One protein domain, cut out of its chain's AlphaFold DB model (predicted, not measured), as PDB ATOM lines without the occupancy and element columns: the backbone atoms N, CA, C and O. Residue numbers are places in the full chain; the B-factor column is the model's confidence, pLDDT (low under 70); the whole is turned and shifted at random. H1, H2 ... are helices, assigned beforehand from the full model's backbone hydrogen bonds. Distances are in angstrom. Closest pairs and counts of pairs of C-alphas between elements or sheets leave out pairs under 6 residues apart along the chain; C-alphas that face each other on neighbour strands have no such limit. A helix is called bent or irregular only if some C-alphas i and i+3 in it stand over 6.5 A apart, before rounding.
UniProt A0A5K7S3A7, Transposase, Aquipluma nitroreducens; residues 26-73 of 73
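What this domain is: This is residues 26 to 73 of the 73 residues of the protein "Transposase" of Aquipluma nitroreducens (UniProt A0A5K7S3A7). Two helices, H1 and then H2, make an open, flat U with clear space between them, and residues 59 to 73 fold back on the far side of H2 from H1. The printed part has 48 residues with two named helices and no named strand; its class is all helix. It is loose, with a radius of gyration of the C-alphas of 12.8 A and spans of 35 by 26 by 12 A.

Where its parts are: H1, residues 26 to 42, begins with C-alpha 26 at (211.465, 203.147, 184.883) and is 23.2 A long from first to last C-alpha. It has a kink of 37 degrees near residue 36 and is irregular: C-alphas 37 and 40 are 7.7 A apart. H2, residues 48 to 58, is 15.1 A long and ends with C-alpha 58 at (198.004, 204.045, 196.323).

How they stand to each other: H1 and H2 are apart, with no C-alpha of the one within 8 A of the other. A tight link of 5 residues joins them. Residues 26 to 41 of H1 stand free. In H2 every O i to N i+4 pair is within hydrogen-bond range; in H1, 9 of 13 are.

The domain as a whole: The C-alphas farthest apart, those of Ser 27 and Asp 73, are 37.7 A apart. The printed part has no cut. Residues 72 to 73 have pLDDT under 70.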
ATOM      1  N   LYS A  26     210.675 204.209 185.541       93.25
ATOM      2  CA  LYS A  26     211.465 203.147 184.883       93.25
ATOM      3  C   LYS A  26     212.045 202.118 185.865       93.25
ATOM      4  O   LYS A  26     212.121 200.937 185.543       93.25
ATOM      5  N   SER A  27     212.429 202.548 187.067       95.94
ATOM      6  CA  SER A  27     212.946 201.668 188.125       95.94
ATOM      7  C   SER A  27     211.926 200.636 188.617       95.94
ATOM      8  O   SER A  27     212.315 199.621 189.188       95.94
ATOM      9  N   GLN A  28     210.631 200.858 188.379       93.75
ATOM     10  CA  GLN A  28     209.551 199.975 188.817       93.75
ATOM     11  C   GLN A  28     209.226 198.877 187.793       93.75
ATOM     12  O   GLN A  28     208.498 197.946 188.129       93.75
ATOM     13  N   LEU A  29     209.802 198.926 186.582       94.75
ATOM     14  CA  LEU A  29     209.552 197.941 185.522       94.75
ATOM     15  C   LEU A  29     209.715 196.479 185.975       94.75
ATOM     16  O   LEU A  29     208.816 195.690 185.687       94.75
ATOM     17  N   PRO A  30     210.772 196.085 186.719       96.44
ATOM     18  CA  PRO A  30     210.907 194.698 187.167       96.44
ATOM     19  C   PRO A  30     209.762 194.260 188.089       96.44
ATOM     20  O   PRO A  30     209.292 193.125 188.012       96.44
ATOM     21  N   ASN A  31     209.278 195.168 188.940       94.75
ATOM     22  CA  ASN A  31     208.174 194.885 189.852       94.75
ATOM     23  C   ASN A  31     206.847 194.756 189.095       94.75
ATOM     24  O   ASN A  31     206.097 193.827 189.374       94.75
ATOM     25  N   ILE A  32     206.594 195.629 188.115       93.81
ATOM     26  CA  ILE A  32     205.393 195.576 187.267       93.81
ATOM     27  C   ILE A  32     205.388 194.294 186.431       93.81
ATOM     28  O   ILE A  32     204.374 193.608 186.366       93.81
ATOM     29  N   SER A  33     206.531 193.922 185.848       95.94
ATOM     30  CA  SER A  33     206.651 192.678 185.083       95.94
ATOM     31  C   SER A  33     206.321 191.462 185.945       95.94
ATOM     32  O   SER A  33     205.550 190.605 185.525       95.94
ATOM     33  N   ARG A  34     206.860 191.399 187.171       96.75
ATOM     34  CA  ARG A  34     206.554 190.316 188.114       96.75
ATOM     35  C   ARG A  34     205.087 190.326 188.543       96.75
ATOM     36  O   ARG A  34     204.510 189.260 188.730       96.75
ATOM     37  N   TYR A  35     204.494 191.502 188.717       93.25
ATOM     38  CA  TYR A  35     203.077 191.647 189.038       93.25
ATOM     39  C   TYR A  35     202.182 191.069 187.927       93.25
ATOM     40  O   TYR A  35     201.331 190.233 188.219       93.25
ATOM     41  N   ILE A  36     202.440 191.420 186.661       94.19
ATOM     42  CA  ILE A  36     201.695 190.900 185.498       94.19
ATOM     43  C   ILE A  36     201.846 189.378 185.380       94.19
ATOM     44  O   ILE A  36     200.861 188.678 185.172       94.19
ATOM     45  N   ASP A  37     203.057 188.853 185.570       97.50
ATOM     46  CA  ASP A  37     203.323 187.410 185.485       97.50
ATOM     47  C   ASP A  37     202.563 186.601 186.557       97.50
ATOM     48  O   ASP A  37     202.142 185.470 186.334       97.50
ATOM     49  N   ASN A  38     202.313 187.204 187.725       96.25
ATOM     50  CA  ASN A  38     201.630 186.553 188.844       96.25
ATOM     51  C   ASN A  38     200.135 186.900 188.960       96.25
ATOM     52  O   ASN A  38     199.479 186.419 189.891       96.25
ATOM     53  N   GLN A  39     199.576 187.691 188.036       94.50
ATOM     54  CA  GLN A  39     198.211 188.226 188.143       94.50
ATOM     55  C   GLN A  39     197.156 187.118 188.257       94.50
ATOM     56  O   GLN A  39     196.271 187.188 189.105       94.50
ATOM     57  N   GLN A  40     197.292 186.034 187.483       94.44
ATOM     58  CA  GLN A  40     196.360 184.902 187.549       94.44
ATOM     59  C   GLN A  40     196.309 184.278 188.950       94.44
ATOM     60  O   GLN A  40     195.236 183.934 189.439       94.44
ATOM     61  N   LYS A  41     197.462 184.128 189.611       96.00
ATOM     62  CA  LYS A  41     197.543 183.580 190.972       96.00
ATOM     63  C   LYS A  41     197.016 184.575 192.006       96.00
ATOM     64  O   LYS A  41     196.383 184.162 192.974       96.00
ATOM     65  N   HIS A  42     197.281 185.866 191.816       94.19
ATOM     66  CA  HIS A  42     196.769 186.928 192.678       94.19
ATOM     67  C   HIS A  42     195.234 186.971 192.652       94.19
ATOM     68  O   HIS A  42     194.599 186.898 193.706       94.19
ATOM     69  N   HIS A  43     194.640 186.928 191.457       94.06
ATOM     70  CA  HIS A  43     193.191 186.992 191.273       94.06
ATOM     71  C   HIS A  43     192.409 185.743 191.692       94.06
ATOM     72  O   HIS A  43     191.183 185.759 191.716       94.06
ATOM     73  N   GLN A  44     193.092 184.672 192.106       94.00
ATOM     74  CA  GLN A  44     192.439 183.560 192.807       94.00
ATOM     75  C   GLN A  44     192.028 183.926 194.239       94.00
ATOM     76  O   GLN A  44     191.209 183.228 194.831       94.00
ATOM     77  N   LYS A  45     192.641 184.963 194.822       94.25
ATOM     78  CA  LYS A  45     192.432 185.374 196.219       94.25
ATOM     79  C   LYS A  45     192.004 186.827 196.378       94.25
ATOM     80  O   LYS A  45     191.534 187.176 197.452       94.25
ATOM     81  N   HIS A  46     192.217 187.652 195.357       92.12
ATOM     82  CA  HIS A  46     191.951 189.082 195.393       92.12
ATOM     83  C   HIS A  46     191.151 189.488 194.162       92.12
ATOM     84  O   HIS A  46     191.567 189.258 193.025       92.12
ATOM     85  N   THR A  47     189.974 190.053 194.369       91.81
ATOM     86  CA  THR A  47     189.103 190.428 193.258       91.81
ATOM     87  C   THR A  47     189.663 191.641 192.517       91.81
ATOM     88  O   THR A  47     190.393 192.460 193.074       91.81
ATOM     89  N   PHE A  48     189.295 191.783 191.244       88.69
ATOM     90  CA  PHE A  48     189.638 192.976 190.468       88.69
ATOM     91  C   PHE A  48     189.131 194.266 191.135       88.69
ATOM     92  O   PHE A  48     189.814 195.283 191.111       88.69
ATOM     93  N   TYR A  49     187.945 194.226 191.753       89.50
ATOM     94  CA  TYR A  49     187.364 195.390 192.422       89.50
ATOM     95  C   TYR A  49     188.197 195.836 193.632       89.50
ATOM     96  O   TYR A  49     188.490 197.024 193.763       89.50
ATOM     97  N   GLU A  50     188.620 194.897 194.484       92.12
ATOM     98  CA  GLU A  50     189.498 195.198 195.623       92.12
ATOM     99  C   GLU A  50     190.832 195.789 195.151       92.12
ATOM    100  O   GLU A  50     191.268 196.825 195.647       92.12
ATOM    101  N   GLU A  51     191.438 195.189 194.126       91.94
ATOM    102  CA  GLU A  51     192.700 195.671 193.565       91.94
ATOM    103  C   GLU A  51     192.575 197.070 192.949       91.94
ATOM    104  O   GLU A  51     193.433 197.932 193.143       91.94
ATOM    105  N   TYR A  52     191.482 197.329 192.239       91.19
ATOM    106  CA  TYR A  52     191.188 198.644 191.694       91.19
ATOM    107  C   TYR A  52     191.104 199.708 192.799       91.19
ATOM    108  O   TYR A  52     191.720 200.768 192.670       91.19
ATOM    109  N   LEU A  53     190.412 199.421 193.908       92.31
ATOM    110  CA  LEU A  53     190.350 200.323 195.061       92.31
ATOM    111  C   LEU A  53     191.728 200.569 195.681       92.31
ATOM    112  O   LEU A  53     192.036 201.703 196.062       92.31
ATOM    113  N   ASP A  54     192.556 199.531 195.778       93.50
ATOM    114  CA  ASP A  54     193.919 199.645 196.292       93.50
ATOM    115  C   ASP A  54     194.791 200.521 195.394       93.50
ATOM    116  O   ASP A  54     195.529 201.366 195.903       93.50
ATOM    117  N   PHE A  55     194.654 200.417 194.069       93.50
ATOM    118  CA  PHE A  55     195.327 201.331 193.149       93.50
ATOM    119  C   PHE A  55     194.851 202.774 193.322       93.50
ATOM    120  O   PHE A  55     195.685 203.675 193.413       93.50
ATOM    121  N   LEU A  56     193.542 203.024 193.426       93.50
ATOM    122  CA  LEU A  56     193.045 204.385 193.659       93.50
ATOM    123  C   LEU A  56     193.631 204.988 194.942       93.50
ATOM    124  O   LEU A  56     194.059 206.140 194.935       93.50
ATOM    125  N   LYS A  57     193.704 204.200 196.023       93.75
ATOM    126  CA  LYS A  57     194.322 204.618 197.290       93.75
ATOM    127  C   LYS A  57     195.823 204.865 197.140       93.75
ATOM    128  O   LYS A  57     196.305 205.900 197.587       93.75
ATOM    129  N   ALA A  58     196.554 203.952 196.500       93.25
ATOM    130  CA  ALA A  58     198.004 204.045 196.323       93.25
ATOM    131  C   ALA A  58     198.430 205.271 195.499       93.25
ATOM    132  O   ALA A  58     199.501 205.825 195.730       93.25
ATOM    133  N   PHE A  59     197.587 205.693 194.555       92.75
ATOM    134  CA  PHE A  59     197.795 206.886 193.733       92.75
ATOM    135  C   PHE A  59     197.075 208.132 194.266       92.75
ATOM    136  O   PHE A  59     197.019 209.144 193.570       92.75
ATOM    137  N   GLU A  60     196.524 208.060 195.482       94.06
ATOM    138  CA  GLU A  60     195.820 209.157 196.161       94.06
ATOM    139  C   GLU A  60     194.696 209.784 195.315       94.06
ATOM    140  O   GLU A  60     194.365 210.968 195.428       94.06
ATOM    141  N   ILE A  61     194.074 208.975 194.456       92.31
ATOM    142  CA  ILE A  61     192.961 209.405 193.621       92.31
ATOM    143  C   ILE A  61     191.731 209.505 194.515       92.31
ATOM    144  O   ILE A  61     191.292 208.519 195.103       92.31
ATOM    145  N   LYS A  62     191.144 210.700 194.609       91.88
ATOM    146  CA  LYS A  62     189.856 210.874 195.283       91.88
ATOM    147  C   LYS A  62     188.757 210.253 194.433       91.88
ATOM    148  O   LYS A  62     188.605 210.603 193.265       91.88
ATOM    149  N   TYR A  63     187.967 209.385 195.043       90.12
ATOM    150  CA  TYR A  63     186.796 208.788 194.425       90.12
ATOM    151  C   TYR A  63     185.629 208.777 195.405       90.12
ATOM    152  O   TYR A  63     185.806 208.853 196.619       90.12
ATOM    153  N   ASP A  64     184.431 208.690 194.847       88.50
ATOM    154  CA  ASP A  64     183.200 208.477 195.589       88.50
ATOM    155  C   ASP A  64     182.688 207.087 195.217       88.50
ATOM    156  O   ASP A  64     182.491 206.787 194.037       88.50
ATOM    157  N   GLU A  65     182.490 206.239 196.226       85.44
ATOM    158  CA  GLU A  65     182.078 204.838 196.079       85.44
ATOM    159  C   GLU A  65     180.790 204.668 195.256       85.44
ATOM    160  O   GLU A  65     180.537 203.615 194.670       85.44
ATOM    161  N   ARG A  66     179.970 205.719 195.152       86.00
ATOM    162  CA  ARG A  66     178.742 205.705 194.350       86.00
ATOM    163  C   ARG A  66     179.008 205.681 192.846       86.00
ATOM    164  O   ARG A  66     178.152 205.178 192.114       86.00
ATOM    165  N   TYR A  67     180.154 206.206 192.408       84.38
ATOM    166  CA  TYR A  67     180.484 206.473 191.002       84.38
ATOM    167  C   TYR A  67     181.706 205.700 190.489       84.38
ATOM    168  O   TYR A  67     182.143 205.928 189.363       84.38
ATOM    169  N   ILE A  68     182.267 204.803 191.292       85.94
ATOM    170  CA  ILE A  68     183.354 203.921 190.862       85.94
ATOM    171  C   ILE A  68     182.826 202.673 190.152       85.94
ATOM    172  O   ILE A  68     181.639 202.356 190.232       85.94
ATOM    173  N   PHE A  69     183.724 201.971 189.454       82.88
ATOM    174  CA  PHE A  69     183.416 200.718 188.766       82.88
ATOM    175  C   PHE A  69     182.679 199.747 189.694       82.88
ATOM    176  O   PHE A  69     183.170 199.436 190.777       82.88
ATOM    177  N   LYS A  70     181.518 199.254 189.254       79.44
ATOM    178  CA  LYS A  70     180.758 198.226 189.965       79.44
ATOM    179  C   LYS A  70     180.890 196.920 189.192       79.44
ATOM    180  O   LYS A  70     180.625 196.934 187.988       79.44
ATOM    181  N   PRO A  71     181.317 195.822 189.838       72.00
ATOM    182  CA  PRO A  71     181.318 194.525 189.185       72.00
ATOM    183  C   PRO A  71     179.906 194.199 188.684       72.00
ATOM    184  O   PRO A  71     178.910 194.545 189.320       72.00
ATOM    185  N   ILE A  72     179.842 193.597 187.500       65.88
ATOM    186  CA  ILE A  72     178.604 193.077 186.929       65.88
ATOM    187  C   ILE A  72     178.453 191.669 187.510       65.88
ATOM    188  O   ILE A  72     179.322 190.833 187.251       65.88
ATOM    189  N   ASP A  73     177.419 191.451 188.323       55.00
ATOM    190  CA  ASP A  73     177.024 190.115 188.803       55.00
ATOM    191  C   ASP A  73     176.488 189.237 187.658       55.00
ATOM    192  O   ASP A  73     175.761 189.769 186.780       55.00
TER     193      ASP A  73